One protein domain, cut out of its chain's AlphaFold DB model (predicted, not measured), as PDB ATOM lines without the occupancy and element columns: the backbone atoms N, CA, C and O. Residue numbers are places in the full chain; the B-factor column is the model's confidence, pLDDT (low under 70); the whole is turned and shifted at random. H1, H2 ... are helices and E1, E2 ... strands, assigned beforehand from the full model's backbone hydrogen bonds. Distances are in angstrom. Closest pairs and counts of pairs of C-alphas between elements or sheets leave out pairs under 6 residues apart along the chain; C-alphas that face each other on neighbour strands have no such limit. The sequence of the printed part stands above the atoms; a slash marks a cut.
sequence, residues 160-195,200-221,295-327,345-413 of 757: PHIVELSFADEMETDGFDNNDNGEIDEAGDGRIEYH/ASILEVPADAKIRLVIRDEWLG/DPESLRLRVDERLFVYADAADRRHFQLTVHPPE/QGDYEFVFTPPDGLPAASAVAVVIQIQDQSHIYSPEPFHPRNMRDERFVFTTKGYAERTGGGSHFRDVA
ATOM      1  N   PRO A 160     176.589 233.000 119.341       83.62
ATOM      2  CA  PRO A 160     177.323 233.744 118.337       83.62
ATOM      3  C   PRO A 160     177.151 235.250 118.554       83.62
ATOM      4  O   PRO A 160     176.052 235.704 118.883       83.62
ATOM      5  N   HIS A 161     178.208 236.024 118.350       87.38
ATOM      6  CA  HIS A 161     178.169 237.485 118.427       87.38
ATOM      7  C   HIS A 161     179.011 238.106 117.315       87.38
ATOM      8  O   HIS A 161     179.941 237.489 116.797       87.38
ATOM      9  N   ILE A 162     178.667 239.328 116.911       91.19
ATOM     10  CA  ILE A 162     179.446 240.063 115.913       91.19
ATOM     11  C   ILE A 162     180.712 240.565 116.604       91.19
ATOM     12  O   ILE A 162     180.620 241.250 117.618       91.19
ATOM     13  N   VAL A 163     181.874 240.238 116.052       92.25
ATOM     14  CA  VAL A 163     183.168 240.759 116.524       92.25
ATOM     15  C   VAL A 163     183.668 241.894 115.639       92.25
ATOM     16  O   VAL A 163     184.429 242.750 116.078       92.25
ATOM     17  N   GLU A 164     183.214 241.941 114.389       94.50
ATOM     18  CA  GLU A 164     183.662 242.938 113.428       94.50
ATOM     19  C   GLU A 164     182.559 243.306 112.441       94.50
ATOM     20  O   GLU A 164     181.881 242.438 111.879       94.50
ATOM     21  N   LEU A 165     182.445 244.605 112.183       94.94
ATOM     22  CA  LEU A 165     181.636 245.175 111.117       94.94
ATOM     23  C   LEU A 165     182.567 245.895 110.143       94.94
ATOM     24  O   LEU A 165     183.412 246.692 110.542       94.94
ATOM     25  N   SER A 166     182.406 245.631 108.849       94.75
ATOM     26  CA  SER A 166     183.142 246.345 107.814       94.75
ATOM     27  C   SER A 166     182.308 246.640 106.574       94.75
ATOM     28  O   SER A 166     181.390 245.897 106.225       94.75
ATOM     29  N   PHE A 167     182.647 247.726 105.888       92.31
ATOM     30  CA  PHE A 167     182.107 248.102 104.590       92.31
ATOM     31  C   PHE A 167     183.236 248.049 103.565       92.31
ATOM     32  O   PHE A 167     184.311 248.610 103.772       92.31
ATOM     33  N   ALA A 168     183.021 247.304 102.482       75.94
ATOM     34  CA  ALA A 168     184.043 247.132 101.455       75.94
ATOM     35  C   ALA A 168     184.164 248.377 100.563       75.94
ATOM     36  O   ALA A 168     183.141 248.897 100.123       75.94
ATOM     37  N   ASP A 169     185.415 248.721 100.230       69.88
ATOM     38  CA  ASP A 169     185.855 249.730  99.256       69.88
ATOM     39  C   ASP A 169     185.465 251.203  99.582       69.88
ATOM     40  O   ASP A 169     184.380 251.509 100.055       69.88
ATOM     41  N   GLU A 170     186.386 252.139  99.318       75.25
ATOM     42  CA  GLU A 170     186.212 253.614  99.341       75.25
ATOM     43  C   GLU A 170     185.988 254.341 100.687       75.25
ATOM     44  O   GLU A 170     186.044 255.571 100.691       75.25
ATOM     45  N   MET A 171     185.836 253.640 101.816       87.31
ATOM     46  CA  MET A 171     185.703 254.289 103.138       87.31
ATOM     47  C   MET A 171     186.959 255.068 103.576       87.31
ATOM     48  O   MET A 171     186.852 255.991 104.360       87.31
ATOM     49  N   GLU A 172     188.139 254.748 103.035       87.50
ATOM     50  CA  GLU A 172     189.417 255.414 103.363       87.50
ATOM     51  C   GLU A 172     189.561 256.818 102.731       87.50
ATOM     52  O   GLU A 172     190.655 257.375 102.712       87.50
ATOM     53  N   THR A 173     188.523 257.346 102.071       87.94
ATOM     54  CA  THR A 173     188.573 258.633 101.343       87.94
ATOM     55  C   THR A 173     187.246 259.404 101.384       87.94
ATOM     56  O   THR A 173     186.955 260.204 100.482       87.94
ATOM     57  N   ASP A 174     186.387 259.112 102.360       86.38
ATOM     58  CA  ASP A 174     185.052 259.702 102.469       86.38
ATOM     59  C   ASP A 174     185.035 261.063 103.193       86.38
ATOM     60  O   ASP A 174     184.071 261.822 103.046       86.38
ATOM     61  N   GLY A 175     186.131 261.422 103.863       89.00
ATOM     62  CA  GLY A 175     186.324 262.644 104.630       89.00
ATOM     63  C   GLY A 175     185.838 262.559 106.079       89.00
ATOM     64  O   GLY A 175     185.698 263.617 106.705       89.00
ATOM     65  N   PHE A 176     185.568 261.358 106.602       89.00
ATOM     66  CA  PHE A 176     185.045 261.129 107.950       89.00
ATOM     67  C   PHE A 176     185.958 260.218 108.776       89.00
ATOM     68  O   PHE A 176     186.576 259.292 108.269       89.00
ATOM     69  N   ASP A 177     186.011 260.485 110.080       86.88
ATOM     70  CA  ASP A 177     186.606 259.584 111.066       86.88
ATOM     71  C   ASP A 177     185.541 258.551 111.465       86.88
ATOM     72  O   ASP A 177     184.623 258.838 112.245       86.88
ATOM     73  N   ASN A 178     185.606 257.374 110.846       87.19
ATOM     74  CA  ASN A 178     184.610 256.317 111.015       87.19
ATOM     75  C   ASN A 178     184.921 255.361 112.176       87.19
ATOM     76  O   ASN A 178     184.066 254.543 112.520       87.19
ATOM     77  N   ASN A 179     186.109 255.452 112.783       85.00
ATOM     78  CA  ASN A 179     186.548 254.564 113.862       85.00
ATOM     79  C   ASN A 179     186.823 255.296 115.199       85.00
ATOM     80  O   ASN A 179     187.184 254.643 116.179       85.00
ATOM     81  N   ASP A 180     186.576 256.613 115.257       84.75
ATOM     82  CA  ASP A 180     186.720 257.495 116.430       84.75
ATOM     83  C   ASP A 180     188.157 257.587 116.967       84.75
ATOM     84  O   ASP A 180     188.367 257.822 118.163       84.75
ATOM     85  N   ASN A 181     189.168 257.371 116.119       86.81
ATOM     86  CA  ASN A 181     190.568 257.426 116.544       86.81
ATOM     87  C   ASN A 181     191.221 258.813 116.367       86.81
ATOM     88  O   ASN A 181     192.348 259.029 116.830       86.81
ATOM     89  N   GLY A 182     190.502 259.764 115.765       88.50
ATOM     90  CA  GLY A 182     190.927 261.140 115.523       88.50
ATOM     91  C   GLY A 182     191.655 261.372 114.195       88.50
ATOM     92  O   GLY A 182     192.039 262.518 113.920       88.50
ATOM     93  N   GLU A 183     191.865 260.336 113.386       91.19
ATOM     94  CA  GLU A 183     192.389 260.413 112.024       91.19
ATOM     95  C   GLU A 183     191.235 260.299 111.009       91.19
ATOM     96  O   GLU A 183     190.169 259.769 111.292       91.19
ATOM     97  N   ILE A 184     191.405 260.915 109.839       91.44
ATOM     98  CA  ILE A 184     190.398 260.943 108.768       91.44
ATOM     99  C   ILE A 184     191.051 260.337 107.530       91.44
ATOM    100  O   ILE A 184     192.180 260.729 107.209       91.44
ATOM    101  N   ASP A 185     190.318 259.499 106.795       89.25
ATOM    102  CA  ASP A 185     190.729 258.929 105.505       89.25
ATOM    103  C   ASP A 185     191.965 258.014 105.610       89.25
ATOM    104  O   ASP A 185     192.951 258.149 104.870       89.25
ATOM    105  N   GLU A 186     191.938 257.083 106.558       89.69
ATOM    106  CA  GLU A 186     193.026 256.150 106.824       89.69
ATOM    107  C   GLU A 186     192.690 254.694 106.475       89.69
ATOM    108  O   GLU A 186     191.545 254.279 106.276       89.69
ATOM    109  N   ALA A 187     193.746 253.884 106.375       89.56
ATOM    110  CA  ALA A 187     193.612 252.476 106.053       89.56
ATOM    111  C   ALA A 187     192.930 251.727 107.203       89.56
ATOM    112  O   ALA A 187     193.528 251.531 108.260       89.56
ATOM    113  N   GLY A 188     191.715 251.239 106.955       87.12
ATOM    114  CA  GLY A 188     190.910 250.547 107.961       87.12
ATOM    115  C   GLY A 188     189.685 251.312 108.453       87.12
ATOM    116  O   GLY A 188     188.911 250.708 109.184       87.12
ATOM    117  N   ASP A 189     189.425 252.543 107.999       88.19
ATOM    118  CA  ASP A 189     188.221 253.313 108.388       88.19
ATOM    119  C   ASP A 189     186.902 252.594 108.081       88.19
ATOM    120  O   ASP A 189     185.897 252.754 108.769       88.19
ATOM    121  N   GLY A 190     186.906 251.728 107.069       90.19
ATOM    122  CA  GLY A 190     185.769 250.873 106.755       90.19
ATOM    123  C   GLY A 190     185.626 249.641 107.647       90.19
ATOM    124  O   GLY A 190     184.767 248.822 107.341       90.19
ATOM    125  N   ARG A 191     186.458 249.433 108.675       93.44
ATOM    126  CA  ARG A 191     186.490 248.227 109.521       93.44
ATOM    127  C   ARG A 191     186.555 248.618 110.994       93.44
ATOM    128  O   ARG A 191     187.547 249.175 111.446       93.44
ATOM    129  N   ILE A 192     185.539 248.225 111.751       93.06
ATOM    130  CA  ILE A 192     185.455 248.495 113.187       93.06
ATOM    131  C   ILE A 192     185.259 247.203 113.978       93.06
ATOM    132  O   ILE A 192     184.575 246.272 113.531       93.06
ATOM    133  N   GLU A 193     185.837 247.166 115.177       92.81
ATOM    134  CA  GLU A 193     185.426 246.213 116.204       92.81
ATOM    135  C   GLU A 193     183.973 246.523 116.575       92.81
ATOM    136  O   GLU A 193     183.612 247.673 116.847       92.81
ATOM    137  N   TYR A 194     183.107 245.516 116.488       91.94
ATOM    138  CA  TYR A 194     181.691 245.752 116.703       91.94
ATOM    139  C   TYR A 194     181.378 245.797 118.196       91.94
ATOM    140  O   TYR A 194     181.460 244.789 118.892       91.94
ATOM    141  N   HIS A 195     180.900 246.955 118.642       90.19
ATOM    142  CA  HIS A 195     180.203 247.102 119.911       90.19
ATOM    143  C   HIS A 195     178.827 247.728 119.660       90.19
ATOM    144  O   HIS A 195     178.727 248.726 118.933       90.19
ATOM    145  N   ALA A 200     175.176 255.845 115.414       92.69
ATOM    146  CA  ALA A 200     175.663 255.188 114.215       92.69
ATOM    147  C   ALA A 200     177.051 254.590 114.462       92.69
ATOM    148  O   ALA A 200     177.851 255.129 115.221       92.69
ATOM    149  N   SER A 201     177.316 253.464 113.817       92.81
ATOM    150  CA  SER A 201     178.603 252.789 113.839       92.81
ATOM    151  C   SER A 201     179.563 253.391 112.815       92.81
ATOM    152  O   SER A 201     180.741 253.496 113.105       92.81
ATOM    153  N   ILE A 202     179.064 253.773 111.631       93.50
ATOM    154  CA  ILE A 202     179.852 254.296 110.500       93.50
ATOM    155  C   ILE A 202     179.041 255.381 109.768       93.50
ATOM    156  O   ILE A 202     177.801 255.345 109.762       93.50
ATOM    157  N   LEU A 203     179.713 256.361 109.161       93.62
ATOM    158  CA  LEU A 203     179.099 257.428 108.375       93.62
ATOM    159  C   LEU A 203     179.318 257.270 106.867       93.62
ATOM    160  O   LEU A 203     180.239 256.610 106.423       93.62
ATOM    161  N   GLU A 204     178.437 257.893 106.082       93.50
ATOM    162  CA  GLU A 204     178.647 258.237 104.667       93.50
ATOM    163  C   GLU A 204     179.020 257.071 103.729       93.50
ATOM    164  O   GLU A 204     179.544 257.262 102.629       93.50
ATOM    165  N   VAL A 205     178.580 255.868 104.099       94.25
ATOM    166  CA  VAL A 205     178.776 254.610 103.376       94.25
ATOM    167  C   VAL A 205     178.314 254.730 101.910       94.25
ATOM    168  O   VAL A 205     177.180 255.169 101.646       94.25
ATOM    169  N   PRO A 206     179.137 254.325 100.922       93.94
ATOM    170  CA  PRO A 206     178.749 254.305  99.515       93.94
ATOM    171  C   PRO A 206     177.467 253.503  99.271       93.94
ATOM    172  O   PRO A 206     177.225 252.465  99.881       93.94
ATOM    173  N   ALA A 207     176.631 253.960  98.337       91.81
ATOM    174  CA  ALA A 207     175.348 253.310  98.063       91.81
ATOM    175  C   ALA A 207     175.490 251.875  97.512       91.81
ATOM    176  O   ALA A 207     174.551 251.089  97.575       91.81
ATOM    177  N   ASP A 208     176.642 251.521  96.955       91.94
ATOM    178  CA  ASP A 208     176.981 250.192  96.442       91.94
ATOM    179  C   ASP A 208     177.902 249.391  97.378       91.94
ATOM    180  O   ASP A 208     178.315 248.283  97.018       91.94
ATOM    181  N   ALA A 209     178.182 249.907  98.580       92.50
ATOM    182  CA  ALA A 209     179.006 249.225  99.564       92.50
ATOM    183  C   ALA A 209     178.403 247.873  99.963       92.50
ATOM    184  O   ALA A 209     177.185 247.698 100.105       92.50
ATOM    185  N   LYS A 210     179.289 246.902 100.182       93.56
ATOM    186  CA  LYS A 210     178.930 245.597 100.738       93.56
ATOM    187  C   LYS A 210     179.089 245.638 102.245       93.56
ATOM    188  O   LYS A 210     180.089 246.156 102.730       93.56
ATOM    189  N   ILE A 211     178.148 245.029 102.955       94.06
ATOM    190  CA  ILE A 211     178.212 244.883 104.408       94.06
ATOM    191  C   ILE A 211     178.922 243.568 104.705       94.06
ATOM    192  O   ILE A 211     178.432 242.514 104.310       94.06
ATOM    193  N   ARG A 212     180.066 243.619 105.380       94.81
ATOM    194  CA  ARG A 212     180.823 242.450 105.827       94.81
ATOM    195  C   ARG A 212     180.763 242.353 107.349       94.81
ATOM    196  O   ARG A 212     181.116 243.294 108.048       94.81
ATOM    197  N   LEU A 213     180.326 241.206 107.849       94.06
ATOM    198  CA  LEU A 213     180.201 240.894 109.269       94.06
ATOM    199  C   LEU A 213     181.082 239.692 109.584       94.06
ATOM    200  O   LEU A 213     180.999 238.685 108.879       94.06
ATOM    201  N   VAL A 214     181.892 239.786 110.635       93.31
ATOM    202  CA  VAL A 214     182.559 238.620 111.225       93.31
ATOM    203  C   VAL A 214     181.843 238.285 112.519       93.31
ATOM    204  O   VAL A 214     181.672 239.143 113.386       93.31
ATOM    205  N   ILE A 215     181.394 237.044 112.620       90.31
ATOM    206  CA  ILE A 215     180.600 236.540 113.733       90.31
ATOM    207  C   ILE A 215     181.365 235.392 114.353       90.31
ATOM    208  O   ILE A 215     181.744 234.463 113.648       90.31
ATOM    209  N   ARG A 216     181.582 235.456 115.657       88.06
ATOM    210  CA  ARG A 216     182.297 234.428 116.396       88.06
ATOM    211  C   ARG A 216     181.318 233.590 117.197       88.06
ATOM    212  O   ARG A 216     180.493 234.150 117.915       88.06
ATOM    213  N   ASP A 217     181.427 232.270 117.082       82.62
ATOM    214  CA  ASP A 217     180.745 231.313 117.960       82.62
ATOM    215  C   ASP A 217     181.772 230.650 118.884       82.62
ATOM    216  O   ASP A 217     182.614 229.858 118.451       82.62
ATOM    217  N   GLU A 218     181.723 231.011 120.166       75.25
ATOM    218  CA  GLU A 218     182.558 230.425 121.212       75.25
ATOM    219  C   GLU A 218     181.704 229.421 122.003       75.25
ATOM    220  O   GLU A 218     180.872 229.795 122.828       75.25
ATOM    221  N   TRP A 219     181.866 228.119 121.743       65.81
ATOM    222  CA  TRP A 219     181.121 227.093 122.480       65.81
ATOM    223  C   TRP A 219     181.837 226.656 123.763       65.81
ATOM    224  O   TRP A 219     182.992 226.238 123.736       65.81
ATOM    225  N   LEU A 220     181.113 226.654 124.885       57.53
ATOM    226  CA  LEU A 220     181.617 226.323 126.227       57.53
ATOM    227  C   LEU A 220     181.608 224.823 126.583       57.53
ATOM    228  O   LEU A 220     181.507 224.459 127.757       57.53
ATOM    229  N   GLY A 221     181.719 223.937 125.593       51.50
ATOM    230  CA  GLY A 221     181.497 222.491 125.727       51.50
ATOM    231  C   GLY A 221     182.227 221.742 126.839       51.50
ATOM    232  O   GLY A 221     181.776 220.686 127.275       51.50
ATOM    233  N   ASP A 295     173.515 227.266 111.677       66.69
ATOM    234  CA  ASP A 295     172.652 227.031 110.521       66.69
ATOM    235  C   ASP A 295     172.745 228.247 109.602       66.69
ATOM    236  O   ASP A 295     172.141 229.281 109.919       66.69
ATOM    237  N   PRO A 296     173.432 228.185 108.448       65.38
ATOM    238  CA  PRO A 296     173.454 229.324 107.549       65.38
ATOM    239  C   PRO A 296     172.035 229.662 107.088       65.38
ATOM    240  O   PRO A 296     171.728 230.827 106.853       65.38
ATOM    241  N   GLU A 297     171.151 228.661 106.994       74.31
ATOM    242  CA  GLU A 297     169.753 228.831 106.590       74.31
ATOM    243  C   GLU A 297     168.934 229.615 107.624       74.31
ATOM    244  O   GLU A 297     167.934 230.246 107.274       74.31
ATOM    245  N   SER A 298     169.399 229.690 108.871       75.44
ATOM    246  CA  SER A 298     168.753 230.490 109.906       75.44
ATOM    247  C   SER A 298     169.126 231.975 109.886       75.44
ATOM    248  O   SER A 298     168.454 232.759 110.566       75.44
ATOM    249  N   LEU A 299     170.154 232.380 109.122       80.31
ATOM    250  CA  LEU A 299     170.585 233.776 109.038       80.31
ATOM    251  C   LEU A 299     169.441 234.653 108.524       80.31
ATOM    252  O   LEU A 299     168.957 234.513 107.392       80.31
ATOM    253  N   ARG A 300     169.057 235.614 109.363       82.19
ATOM    254  CA  ARG A 300     168.059 236.638 109.069       82.19
ATOM    255  C   ARG A 300     168.718 238.000 109.174       82.19
ATOM    256  O   ARG A 300     169.238 238.370 110.223       82.19
ATOM    257  N   LEU A 301     168.648 238.759 108.088       83.88
ATOM    258  CA  LEU A 301     169.153 240.121 108.020       83.88
ATOM    259  C   LEU A 301     168.006 241.048 107.643       83.88
ATOM    260  O   LEU A 301     167.438 240.939 106.560       83.88
ATOM    261  N   ARG A 302     167.648 241.975 108.523       83.56
ATOM    262  CA  ARG A 302     166.666 243.017 108.228       83.56
ATOM    263  C   ARG A 302     167.392 244.333 107.990       83.56
ATOM    264  O   ARG A 302     168.082 244.807 108.881       83.56
ATOM    265  N   VAL A 303     167.212 244.919 106.811       83.62
ATOM    266  CA  VAL A 303     167.710 246.259 106.463       83.62
ATOM    267  C   VAL A 303     166.503 247.187 106.365       83.62
ATOM    268  O   VAL A 303     165.645 247.013 105.495       83.62
ATOM    269  N   ASP A 304     166.412 248.128 107.299       84.62
ATOM    270  CA  ASP A 304     165.232 248.946 107.572       84.62
ATOM    271  C   ASP A 304     163.966 248.077 107.740       84.62
ATOM    272  O   ASP A 304     163.855 247.283 108.675       84.62
ATOM    273  N   GLU A 305     162.997 248.193 106.832       80.06
ATOM    274  CA  GLU A 305     161.760 247.402 106.857       80.06
ATOM    275  C   GLU A 305     161.857 246.094 106.051       80.06
ATOM    276  O   GLU A 305     160.955 245.255 106.114       80.06
ATOM    277  N   ARG A 306     162.930 245.896 105.271       82.81
ATOM    278  CA  ARG A 306     163.080 244.732 104.387       82.81
ATOM    279  C   ARG A 306     163.813 243.608 105.104       82.81
ATOM    280  O   ARG A 306     164.954 243.771 105.520       82.81
ATOM    281  N   LEU A 307     163.162 242.454 105.218       82.31
ATOM    282  CA  LEU A 307     163.762 241.227 105.733       82.31
ATOM    283  C   LEU A 307     164.343 240.406 104.579       82.31
ATOM    284  O   LEU A 307     163.624 240.113 103.627       82.31
ATOM    285  N   PHE A 308     165.603 240.010 104.715       83.19
ATOM    286  CA  PHE A 308     166.308 239.066 103.859       83.19
ATOM    287  C   PHE A 308     166.598 237.796 104.659       83.19
ATOM    288  O   PHE A 308     167.049 237.868 105.808       83.19
ATOM    289  N   VAL A 309     166.339 236.632 104.066       81.25
ATOM    290  CA  VAL A 309     166.541 235.333 104.727       81.25
ATOM    291  C   VAL A 309     167.466 234.477 103.877       81.25
ATOM    292  O   VAL A 309     167.158 234.199 102.723       81.25
ATOM    293  N   TYR A 310     168.588 234.015 104.433       71.62
ATOM    294  CA  TYR A 310     169.577 233.250 103.664       71.62
ATOM    295  C   TYR A 310     169.017 231.939 103.081       71.62
ATOM    296  O   TYR A 310     169.408 231.539 101.983       71.62
ATOM    297  N   ALA A 311     168.071 231.295 103.777       71.62
ATOM    298  CA  ALA A 311     167.361 230.114 103.279       71.62
ATOM    299  C   ALA A 311     166.541 230.369 102.001       71.62
ATOM    300  O   ALA A 311     166.297 229.436 101.231       71.62
ATOM    301  N   ASP A 312     166.094 231.605 101.752       73.94
ATOM    302  CA  ASP A 312     165.344 231.917 100.539       73.94
ATOM    303  C   ASP A 312     166.308 231.991  99.349       73.94
ATOM    304  O   ASP A 312     167.206 232.828  99.287       73.94
ATOM    305  N   ALA A 313     166.112 231.117  98.361       65.94
ATOM    306  CA  ALA A 313     166.942 231.072  97.161       65.94
ATOM    307  C   ALA A 313     166.981 232.410  96.392       65.94
ATOM    308  O   ALA A 313     167.976 232.695  95.716       65.94
ATOM    309  N   ALA A 314     165.920 233.224  96.466       75.00
ATOM    310  CA  ALA A 314     165.887 234.552  95.856       75.00
ATOM    311  C   ALA A 314     166.804 235.548  96.583       75.00
ATOM    312  O   ALA A 314     167.419 236.392  95.924       75.00
ATOM    313  N   ASP A 315     166.938 235.407  97.901       80.25
ATOM    314  CA  ASP A 315     167.754 236.273  98.748       80.25
ATOM    315  C   ASP A 315     169.204 235.792  98.825       80.25
ATOM    316  O   ASP A 315     170.124 236.605  98.804       80.25
ATOM    317  N   ARG A 316     169.438 234.475  98.817       79.25
ATOM    318  CA  ARG A 316     170.761 233.845  98.969       79.25
ATOM    319  C   ARG A 316     171.819 234.368  97.999       79.25
ATOM    320  O   ARG A 316     172.990 234.435  98.342       79.25
ATOM    321  N   ARG A 317     171.424 234.793  96.794       84.44
ATOM    322  CA  ARG A 317     172.328 235.414  95.800       84.44
ATOM    323  C   ARG A 317     172.947 236.745  96.262       84.44
ATOM    324  O   ARG A 317     173.886 237.217  95.627       84.44
ATOM    325  N   HIS A 318     172.396 237.349  97.312       86.00
ATOM    326  CA  HIS A 318     172.865 238.582  97.942       86.00
ATOM    327  C   HIS A 318     173.821 238.325  99.110       86.00
ATOM    328  O   HIS A 318     174.399 239.277  99.626       86.00
ATOM    329  N   PHE A 319     174.019 237.064  99.498       83.44
ATOM    330  CA  PHE A 319     174.909 236.666 100.579       83.44
ATOM    331  C   PHE A 319     176.112 235.893 100.030       83.44
ATOM    332  O   PHE A 319     175.979 235.023  99.168       83.44
ATOM    333  N   GLN A 320     177.295 236.182 100.562       84.25
ATOM    334  CA  GLN A 320     178.478 235.333 100.451       84.25
ATOM    335  C   GLN A 320     178.872 234.929 101.869       84.25
ATOM    336  O   GLN A 320     179.078 235.796 102.713       84.25
ATOM    337  N   LEU A 321     178.934 233.626 102.129       84.12
ATOM    338  CA  LEU A 321     179.338 233.074 103.417       84.12
ATOM    339  C   LEU A 321     180.691 232.389 103.257       84.12
ATOM    340  O   LEU A 321     180.831 231.493 102.421       84.12
ATOM    341  N   THR A 322     181.654 232.800 104.073       83.75
ATOM    342  CA  THR A 322     182.943 232.127 104.236       83.75
ATOM    343  C   THR A 322     183.059 231.669 105.683       83.75
ATOM    344  O   THR A 322     182.910 232.472 106.597       83.75
ATOM    345  N   VAL A 323     183.295 230.378 105.897       80.69
ATOM    346  CA  VAL A 323     183.541 229.817 107.231       80.69
ATOM    347  C   VAL A 323     185.048 229.712 107.410       80.69
ATOM    348  O   VAL A 323     185.710 229.080 106.581       80.69
ATOM    349  N   HIS A 324     185.586 230.337 108.455       82.19
ATOM    350  CA  HIS A 324     186.995 230.237 108.823       82.19
ATOM    351  C   HIS A 324     187.107 229.243 109.985       82.19
ATOM    352  O   HIS A 324     186.903 229.637 111.136       82.19
ATOM    353  N   PRO A 325     187.360 227.946 109.709       72.19
ATOM    354  CA  PRO A 325     187.529 226.971 110.776       72.19
ATOM    355  C   PRO A 325     188.729 227.363 111.649       72.19
ATOM    356  O   PRO A 325     189.671 227.992 111.147       72.19
ATOM    357  N   PRO A 326     188.726 226.985 112.935       70.81
ATOM    358  CA  PRO A 326     189.837 227.269 113.821       70.81
ATOM    359  C   PRO A 326     191.065 226.526 113.286       70.81
ATOM    360  O   PRO A 326     190.950 225.406 112.775       70.81
ATOM    361  N   GLU A 327     192.243 227.155 113.339       73.94
ATOM    362  CA  GLU A 327     193.472 226.470 112.935       73.94
ATOM    363  C   GLU A 327     193.629 225.205 113.798       73.94
ATOM    364  O   GLU A 327     193.510 225.293 115.023       73.94
ATOM    365  N   GLN A 345     183.530 225.617 116.628       66.94
ATOM    366  CA  GLN A 345     184.078 226.904 117.068       66.94
ATOM    367  C   GLN A 345     184.736 227.619 115.892       66.94
ATOM    368  O   GLN A 345     185.430 226.972 115.121       66.94
ATOM    369  N   GLY A 346     184.561 228.931 115.739       77.00
ATOM    370  CA  GLY A 346     185.257 229.675 114.686       77.00
ATOM    371  C   GLY A 346     184.609 230.998 114.300       77.00
ATOM    372  O   GLY A 346     183.555 231.380 114.817       77.00
ATOM    373  N   ASP A 347     185.265 231.682 113.365       87.44
ATOM    374  CA  ASP A 347     184.808 232.955 112.820       87.44
ATOM    375  C   ASP A 347     184.041 232.707 111.505       87.44
ATOM    376  O   ASP A 347     184.533 232.096 110.551       87.44
ATOM    377  N   TYR A 348     182.815 233.211 111.439       87.31
ATOM    378  CA  TYR A 348     181.945 233.175 110.271       87.31
ATOM    379  C   TYR A 348     181.939 234.548 109.614       87.31
ATOM    380  O   TYR A 348     181.559 235.545 110.226       87.31
ATOM    381  N   GLU A 349     182.331 234.611 108.347       91.75
ATOM    382  CA  GLU A 349     182.326 235.840 107.569       91.75
ATOM    383  C   GLU A 349     181.122 235.875 106.626       91.75
ATOM    384  O   GLU A 349     180.997 235.068 105.699       91.75
ATOM    385  N   PHE A 350     180.258 236.864 106.835       89.62
ATOM    386  CA  PHE A 350     179.083 237.126 106.018       89.62
ATOM    387  C   PHE A 350     179.279 238.415 105.232       89.62
ATOM    388  O   PHE A 350     179.426 239.482 105.819       89.62
ATOM    389  N   VAL A 351     179.217 238.344 103.905       91.94
ATOM    390  CA  VAL A 351     179.184 239.520 103.031       91.94
ATOM    391  C   VAL A 351     177.802 239.631 102.404       91.94
ATOM    392  O   VAL A 351     177.390 238.776 101.619       91.94
ATOM    393  N   PHE A 352     177.084 240.700 102.724       92.06
ATOM    394  CA  PHE A 352     175.773 241.019 102.182       92.06
ATOM    395  C   PHE A 352     175.861 242.160 101.162       92.06
ATOM    396  O   PHE A 352     176.435 243.217 101.422       92.06
ATOM    397  N   THR A 353     175.273 241.947  99.984       90.69
ATOM    398  CA  THR A 353     175.155 242.944  98.910       90.69
ATOM    399  C   THR A 353     173.675 243.256  98.662       90.69
ATOM    400  O   THR A 353     172.992 242.442  98.025       90.69
ATOM    401  N   PRO A 354     173.163 244.415  99.117       88.50
ATOM    402  CA  PRO A 354     171.763 244.780  98.925       88.50
ATOM    403  C   PRO A 354     171.360 244.744  97.436       88.50
ATOM    404  O   PRO A 354     172.078 245.309  96.607       88.50
ATOM    405  N   PRO A 355     170.223 244.125  97.054       87.50
ATOM    406  CA  PRO A 355     169.819 243.965  95.648       87.50
ATOM    407  C   PRO A 355     169.734 245.268  94.855       87.50
ATOM    408  O   PRO A 355     170.078 245.291  93.675       87.50
ATOM    409  N   ASP A 356     169.253 246.326  95.506       90.31
ATOM    410  CA  ASP A 356     168.989 247.631  94.899       90.31
ATOM    411  C   ASP A 356     170.053 248.676  95.293       90.31
ATOM    412  O   ASP A 356     169.876 249.866  95.029       90.31
ATOM    413  N   GLY A 357     171.140 248.241  95.947       91.19
ATOM    414  CA  GLY A 357     172.030 249.121  96.703       91.19
ATOM    415  C   GLY A 357     171.389 249.645  97.995       91.19
ATOM    416  O   GLY A 357     170.239 249.344  98.326       91.19
ATOM    417  N   LEU A 358     172.165 250.416  98.746       92.50
ATOM    418  CA  LEU A 358     171.741 251.154  99.928       92.50
ATOM    419  C   LEU A 358     171.045 252.464  99.508       92.50
ATOM    420  O   LEU A 358     171.434 253.088  98.515       92.50
ATOM    421  N   PRO A 359     170.013 252.921 100.242       93.69
ATOM    422  CA  PRO A 359     169.337 254.175  99.925       93.69
ATOM    423  C   PRO A 359     170.305 255.349 100.089       93.69
ATOM    424  O   PRO A 359     170.939 255.472 101.128       93.69
ATOM    425  N   ALA A 360     170.407 256.231  99.094       94.06
ATOM    426  CA  ALA A 360     171.322 257.373  99.152       94.06
ATOM    427  C   ALA A 360     170.948 258.385 100.252       94.06
ATOM    428  O   ALA A 360     169.767 258.576 100.570       94.06
ATOM    429  N   ALA A 361     171.964 259.068 100.785       94.00
ATOM    430  CA  ALA A 361     171.861 260.135 101.774       94.00
ATOM    431  C   ALA A 361     170.986 259.806 102.993       94.00
ATOM    432  O   ALA A 361     170.283 260.682 103.477       94.00
ATOM    433  N   SER A 362     170.942 258.565 103.467       94.00
ATOM    434  CA  SER A 362     169.976 258.073 104.460       94.00
ATOM    435  C   SER A 362     170.672 257.455 105.670       94.00
ATOM    436  O   SER A 362     171.801 257.007 105.560       94.00
ATOM    437  N   ALA A 363     170.000 257.442 106.824       93.50
ATOM    438  CA  ALA A 363     170.398 256.590 107.939       93.50
ATOM    439  C   ALA A 363     169.752 255.221 107.714       93.50
ATOM    440  O   ALA A 363     168.540 255.157 107.497       93.50
ATOM    441  N   VAL A 364     170.561 254.170 107.713       93.69
ATOM    442  CA  VAL A 364     170.155 252.791 107.448       93.69
ATOM    443  C   VAL A 364     170.367 251.989 108.713       93.69
ATOM    444  O   VAL A 364     171.445 252.022 109.308       93.69
ATOM    445  N   ALA A 365     169.338 251.262 109.118       92.69
ATOM    446  CA  ALA A 365     169.388 250.394 110.275       92.69
ATOM    447  C   ALA A 365     169.425 248.933 109.839       92.69
ATOM    448  O   ALA A 365     168.630 248.492 109.009       92.69
ATOM    449  N   VAL A 366     170.323 248.165 110.441       91.81
ATOM    450  CA  VAL A 366     170.452 246.734 110.198       91.81
ATOM    451  C   VAL A 366     170.190 245.994 111.496       91.81
ATOM    452  O   VAL A 366     170.768 246.320 112.528       91.81
ATOM    453  N   VAL A 367     169.302 245.004 111.432       90.25
ATOM    454  CA  VAL A 367     169.074 244.034 112.504       90.25
ATOM    455  C   VAL A 367     169.486 242.664 111.992       90.25
ATOM    456  O   VAL A 367     168.984 242.216 110.958       90.25
ATOM    457  N   ILE A 368     170.387 241.999 112.705       89.69
ATOM    458  CA  ILE A 368     170.842 240.651 112.378       89.69
ATOM    459  C   ILE A 368     170.467 239.681 113.488       89.69
ATOM    460  O   ILE A 368     170.585 239.978 114.675       89.69
ATOM    461  N   GLN A 369     170.008 238.509 113.065       87.88
ATOM    462  CA  GLN A 369     169.714 237.383 113.928       87.88
ATOM    463  C   GLN A 369     170.250 236.110 113.275       87.88
ATOM    464  O   GLN A 369     170.063 235.884 112.076       87.88
ATOM    465  N   ILE A 370     170.891 235.270 114.080       84.25
ATOM    466  CA  ILE A 370     171.412 233.962 113.675       84.25
ATOM    467  C   ILE A 370     170.952 232.917 114.682       84.25
ATOM    468  O   ILE A 370     170.884 233.184 115.884       84.25
ATOM    469  N   GLN A 371     170.615 231.731 114.189       77.62
ATOM    470  CA  GLN A 371     170.346 230.570 115.022       77.62
ATOM    471  C   GLN A 371     171.448 229.533 114.826       77.62
ATOM    472  O   GLN A 371     171.976 229.307 113.737       77.62
ATOM    473  N   ASP A 372     171.787 228.896 115.922       68.25
ATOM    474  CA  ASP A 372     172.671 227.753 115.960       68.25
ATOM    475  C   ASP A 372     171.852 226.466 115.787       68.25
ATOM    476  O   ASP A 372     170.751 226.350 116.341       68.25
ATOM    477  N   GLN A 373     172.374 225.500 115.028       57.78
ATOM    478  CA  GLN A 373     171.800 224.154 114.912       57.78
ATOM    479  C   GLN A 373     172.019 223.324 116.171       57.78
ATOM    480  O   GLN A 373     171.321 222.325 116.368       57.78
ATOM    481  N   SER A 374     172.980 223.679 117.023       58.66
ATOM    482  CA  SER A 374     173.195 222.966 118.266       58.66
ATOM    483  C   SER A 374     172.049 223.269 119.234       58.66
ATOM    484  O   SER A 374     171.666 224.412 119.514       58.66
ATOM    485  N   HIS A 375     171.418 222.187 119.679       61.88
ATOM    486  CA  HIS A 375     170.270 222.251 120.563       61.88
ATOM    487  C   HIS A 375     170.748 222.148 122.007       61.88
ATOM    488  O   HIS A 375     171.637 221.360 122.329       61.88
ATOM    489  N   ILE A 376     170.102 222.882 122.909       58.94
ATOM    490  CA  ILE A 376     170.212 222.578 124.335       58.94
ATOM    491  C   ILE A 376     169.430 221.275 124.562       58.94
ATOM    492  O   ILE A 376     168.205 221.250 124.449       58.94
ATOM    493  N   TYR A 377     170.149 220.167 124.784       57.72
ATOM    494  CA  TYR A 377     169.570 218.813 124.842       57.72
ATOM    495  C   TYR A 377     168.923 218.453 126.185       57.72
ATOM    496  O   TYR A 377     168.217 217.450 126.273       57.72
ATOM    497  N   SER A 378     169.172 219.229 127.239       48.22
ATOM    498  CA  SER A 378     168.653 218.958 128.576       48.22
ATOM    499  C   SER A 378     168.562 220.238 129.400       48.22
ATOM    500  O   SER A 378     169.535 220.994 129.419       48.22
ATOM    501  N   PRO A 379     167.460 220.446 130.143       48.38
ATOM    502  CA  PRO A 379     166.202 219.694 130.131       48.38
ATOM    503  C   PRO A 379     165.397 219.901 128.835       48.38
ATOM    504  O   PRO A 379     165.514 220.926 128.173       48.38
ATOM    505  N   GLU A 380     164.550 218.928 128.492       52.81
ATOM    506  CA  GLU A 380     163.550 219.085 127.428       52.81
ATOM    507  C   GLU A 380     162.562 220.235 127.746       52.81
ATOM    508  O   GLU A 380     162.236 220.452 128.919       52.81
ATOM    509  N   PRO A 381     162.006 220.921 126.725       58.62
ATOM    510  CA  PRO A 381     162.148 220.640 125.295       58.62
ATOM    511  C   PRO A 381     163.404 221.252 124.658       58.62
ATOM    512  O   PRO A 381     163.974 222.215 125.151       58.62
ATOM    513  N   PHE A 382     163.812 220.684 123.521       63.69
ATOM    514  CA  PHE A 382     164.942 221.179 122.740       63.69
ATOM    515  C   PHE A 382     164.700 222.613 122.266       63.69
ATOM    516  O   PHE A 382     163.678 222.903 121.634       63.69
ATOM    517  N   HIS A 383     165.663 223.494 122.521       65.31
ATOM    518  CA  HIS A 383     165.631 224.874 122.051       65.31
ATOM    519  C   HIS A 383     166.908 225.204 121.263       65.31
ATOM    520  O   HIS A 383     167.997 224.833 121.713       65.31
ATOM    521  N   PRO A 384     166.794 225.880 120.103       67.69
ATOM    522  CA  PRO A 384     167.958 226.353 119.358       67.69
ATOM    523  C   PRO A 384     168.643 227.490 120.122       67.69
ATOM    524  O   PRO A 384     167.959 228.336 120.719       67.69
ATOM    525  N   ARG A 385     169.982 227.555 120.081       71.50
ATOM    526  CA  ARG A 385     170.690 228.745 120.573       71.50
ATOM    527  C   ARG A 385     170.450 229.876 119.578       71.50
ATOM    528  O   ARG A 385     170.893 229.831 118.438       71.50
ATOM    529  N   ASN A 386     169.705 230.888 120.000       77.44
ATOM    530  CA  ASN A 386     169.455 232.066 119.177       77.44
ATOM    531  C   ASN A 386     170.380 233.186 119.625       77.44
ATOM    532  O   ASN A 386     170.303 233.608 120.785       77.44
ATOM    533  N   MET A 387     171.191 233.693 118.700       84.12
ATOM    534  CA  MET A 387     171.824 234.997 118.838       84.12
ATOM    535  C   MET A 387     170.745 236.038 119.169       84.12
ATOM    536  O   MET A 387     169.597 235.949 118.711       84.12
ATOM    537  N   ARG A 388     171.105 237.007 120.011       84.25
ATOM    538  CA  ARG A 388     170.266 238.183 120.252       84.25
ATOM    539  C   ARG A 388     170.069 238.945 118.938       84.25
ATOM    540  O   ARG A 388     170.928 238.914 118.070       84.25
ATOM    541  N   ASP A 389     168.958 239.661 118.805       86.50
ATOM    542  CA  ASP A 389     168.818 240.629 117.719       86.50
ATOM    543  C   ASP A 389     169.875 241.732 117.898       86.50
ATOM    544  O   ASP A 389     169.725 242.618 118.745       86.50
ATOM    545  N   GLU A 390     170.954 241.666 117.121       88.88
ATOM    546  CA  GLU A 390     171.986 242.699 117.097       88.88
ATOM    547  C   GLU A 390     171.576 243.810 116.144       88.88
ATOM    548  O   GLU A 390     171.033 243.552 115.065       88.88
ATOM    549  N   ARG A 391     171.821 245.058 116.548       90.50
ATOM    550  CA  ARG A 391     171.401 246.237 115.793       90.50
ATOM    551  C   ARG A 391     172.526 247.247 115.672       90.50
ATOM    552  O   ARG A 391     173.012 247.759 116.676       90.50
ATOM    553  N   PHE A 392     172.766 247.675 114.442       92.81
ATOM    554  CA  PHE A 392     173.571 248.853 114.155       92.81
ATOM    555  C   PHE A 392     172.892 249.784 113.164       92.81
ATOM    556  O   PHE A 392     172.000 249.397 112.406       92.81
ATOM    557  N   VAL A 393     173.333 251.037 113.191       94.00
ATOM    558  CA  VAL A 393     172.935 252.075 112.246       94.00
ATOM    559  C   VAL A 393     174.185 252.607 111.572       94.00
ATOM    560  O   VAL A 393     175.230 252.719 112.198       94.00
ATOM    561  N   PHE A 394     174.084 252.956 110.303       94.75
ATOM    562  CA  PHE A 394     175.099 253.731 109.600       94.75
ATOM    563  C   PHE A 394     174.413 254.761 108.713       94.75
ATOM    564  O   PHE A 394     173.203 254.681 108.477       94.75
ATOM    565  N   THR A 395     175.154 255.748 108.221       95.12
ATOM    566  CA  THR A 395     174.624 256.663 107.201       95.12
ATOM    567  C   THR A 395     175.219 256.367 105.842       95.12
ATOM    568  O   THR A 395     176.287 255.777 105.744       95.12
ATOM    569  N   THR A 396     174.505 256.735 104.784       94.56
ATOM    570  CA  THR A 396     174.978 256.602 103.408       94.56
ATOM    571  C   THR A 396     175.334 257.950 102.813       94.56
ATOM    572  O   THR A 396     174.817 258.991 103.232       94.56
ATOM    573  N   LYS A 397     176.182 257.914 101.783       94.31
ATOM    574  CA  LYS A 397     176.735 259.099 101.130       94.31
ATOM    575  C   LYS A 397     175.693 260.189 100.828       94.31
ATOM    576  O   LYS A 397     174.685 259.932 100.157       94.31
ATOM    577  N   GLY A 398     175.973 261.411 101.273       92.31
ATOM    578  CA  GLY A 398     175.154 262.617 101.164       92.31
ATOM    579  C   GLY A 398     174.226 262.876 102.357       92.31
ATOM    580  O   GLY A 398     173.450 263.835 102.310       92.31
ATOM    581  N   TYR A 399     174.244 262.046 103.405       94.06
ATOM    582  CA  TYR A 399     173.368 262.205 104.569       94.06
ATOM    583  C   TYR A 399     173.684 263.489 105.337       94.06
ATOM    584  O   TYR A 399     172.771 264.259 105.657       94.06
ATOM    585  N   ALA A 400     174.965 263.739 105.597       92.25
ATOM    586  CA  ALA A 400     175.422 264.897 106.339       92.25
ATOM    587  C   ALA A 400     175.113 266.195 105.580       92.25
ATOM    588  O   ALA A 400     174.551 267.141 106.136       92.25
ATOM    589  N   GLU A 401     175.350 266.201 104.262       92.19
ATOM    590  CA  GLU A 401     174.966 267.314 103.383       92.19
ATOM    591  C   GLU A 401     173.449 267.565 103.417       92.19
ATOM    592  O   GLU A 401     173.004 268.713 103.508       92.19
ATOM    593  N   ARG A 402     172.637 266.499 103.378       92.75
ATOM    594  CA  ARG A 402     171.170 266.596 103.368       92.75
ATOM    595  C   ARG A 402     170.605 267.130 104.681       92.75
ATOM    596  O   ARG A 402     169.620 267.869 104.658       92.75
ATOM    597  N   THR A 403     171.156 266.698 105.811       88.56
ATOM    598  CA  THR A 403     170.617 267.012 107.143       88.56
ATOM    599  C   THR A 403     171.235 268.265 107.759       88.56
ATOM    600  O   THR A 403     170.642 268.841 108.670       88.56
ATOM    601  N   GLY A 404     172.385 268.723 107.251       85.44
ATOM    602  CA  GLY A 404     173.139 269.833 107.837       85.44
ATOM    603  C   GLY A 404     173.763 269.501 109.200       85.44
ATOM    604  O   GLY A 404     174.231 270.414 109.878       85.44
ATOM    605  N   GLY A 405     173.748 268.225 109.594       80.44
ATOM    606  CA  GLY A 405     174.392 267.641 110.774       80.44
ATOM    607  C   GLY A 405     174.979 266.276 110.404       80.44
ATOM    608  O   GLY A 405     175.120 265.996 109.221       80.44
ATOM    609  N   GLY A 406     175.321 265.411 111.363       76.44
ATOM    610  CA  GLY A 406     175.763 264.050 111.024       76.44
ATOM    611  C   GLY A 406     177.214 263.948 110.561       76.44
ATOM    612  O   GLY A 406     177.559 262.970 109.909       76.44
ATOM    613  N   SER A 407     178.052 264.948 110.853       81.25
ATOM    614  CA  SER A 407     179.482 264.898 110.526       81.25
ATOM    615  C   SER A 407     180.291 264.030 111.487       81.25
ATOM    616  O   SER A 407     181.470 263.799 111.255       81.25
ATOM    617  N   HIS A 408     179.660 263.587 112.572       88.12
ATOM    618  CA  HIS A 408     180.205 262.642 113.530       88.12
ATOM    619  C   HIS A 408     179.192 261.514 113.740       88.12
ATOM    620  O   HIS A 408     177.990 261.772 113.800       88.12
ATOM    621  N   PHE A 409     179.633 260.260 113.862       87.19
ATOM    622  CA  PHE A 409     178.722 259.110 114.002       87.19
ATOM    623  C   PHE A 409     177.775 259.263 115.206       87.19
ATOM    624  O   PHE A 409     176.588 258.948 115.146       87.19
ATOM    625  N   ARG A 410     178.290 259.886 116.270       88.88
ATOM    626  CA  ARG A 410     177.571 260.322 117.472       88.88
ATOM    627  C   ARG A 410     176.398 261.279 117.205       88.88
ATOM    628  O   ARG A 410     175.466 261.312 118.001       88.88
ATOM    629  N   ASP A 411     176.385 262.028 116.110       89.50
ATOM    630  CA  ASP A 411     175.266 262.917 115.760       89.50
ATOM    631  C   ASP A 411     174.045 262.152 115.221       89.50
ATOM    632  O   ASP A 411     172.962 262.723 115.071       89.50
ATOM    633  N   VAL A 412     174.207 260.863 114.916       92.75
ATOM    634  CA  VAL A 412     173.179 260.019 114.312       92.75
ATOM    635  C   VAL A 412     172.731 258.988 115.337       92.75
ATOM    636  O   VAL A 412     173.453 258.049 115.655       92.75
ATOM    637  N   ALA A 413     171.528 259.160 115.876       92.94
ATOM    638  CA  ALA A 413     170.968 258.244 116.862       92.94
ATOM    639  C   ALA A 413     170.667 256.856 116.266       92.94
ATOM    640  O   ALA A 413     170.084 256.739 115.185       92.94
TER     641      ALA A 413
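Overview. This is residues 160 to 195, 200 to 221, 295 to 327 and 345 to 413 of the 757 residues of an uncharacterized protein of Myxococcales bacterium (UniProt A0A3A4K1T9). Two strongly twisted five-stranded sheets lie partly face to face as a sandwich. The hairpin of E10 and E11 extends beyond them at one end of the long axis, and H2 lies at the other. The 160 printed residues run E1 to E6, H1, E7 to E12, H2; the class is mostly strand, though under half of the residues are in named elements. One sheet, E2 E1 E4 E8 E7, is antiparallel, the other, E3 E12 E9 E5 E6, is mixed. The whole is compact, with a radius of gyration of the C-alphas of 16.9 A, and elongated, spanning 55 by 32 by 26 A.

Arrangement. E1, residues 161 to 167, forms a hairpin with the edge strand E2, residues 191 to 193; N 192 and O 165 are 2.9 A apart, within hydrogen-bond range. E1 is also antiparallel to E4, residues 211 to 217, with N 166 and O 212 at 2.8 A. E4 neighbours E8, residues 346 to 352, with N 213 and O 350 at 2.8 A. E8 neighbours the edge strand E7, residues 319 to 324, with N 322 and O 349 at 2.9 A. In the other sheet the edge strand E3, residues 202 to 205, is parallel to E12, residues 390 to 396, with N 205 and O 395 at 2.8 A. E12 is antiparallel to E9, residues 363 to 369, with N 364 and O 394 at 2.8 A. E9 is antiparallel to E5, residues 300 to 303, with N 302 and O 367 at 2.8 A. E5 forms a hairpin with the edge strand E6, residues 306 to 309, with N 301 and O 308 at 2.9 A. E1 and E12 are only just apart, their closest C-alphas at 8.0 A. E9 runs on into E10, residues 371 to 376, at 31 degrees. E10 forms a hairpin with E11, residues 383 to 386, with N 372 and O 385 at 2.8 A. H1, residues 313 to 316, only grazes the second sheet; its closest C-alphas with E6 are those of Asp 315 and Phe 308, 6.0 A. H2, residues 399 to 403, also only grazes it; its closest C-alphas with E3 are those of Tyr 399 and Glu 204, 6.6 A. In H2 every O i to N i+4 pair is within hydrogen-bond range; H1 is too short for one, and its one O i to N i+3 pair is not within range.

Along the chain. E1 begins at C-alpha 161, (178.169, 237.485, 118.427), and is 17.9 A long. E4 measures 19.3 A, E8 19.4 A, E9 20.1 A and E12 19.7 A. H2 ends at C-alpha 403, (170.617, 267.012, 107.143).

Size, cuts and confidence. The C-alphas of Pro 379 and Glu 401 are farthest apart, at 55.3 A. Three cuts leave C-alpha gaps of 10.9 A from 195 to 200, 18.2 A from 221 to 295 and 10.3 A from 327 to 345. The link E1 to E2 is long, 23 residues. Mean pLDDT of the printed part is 83.8; 21 residues are under 70, among them 372 to 384.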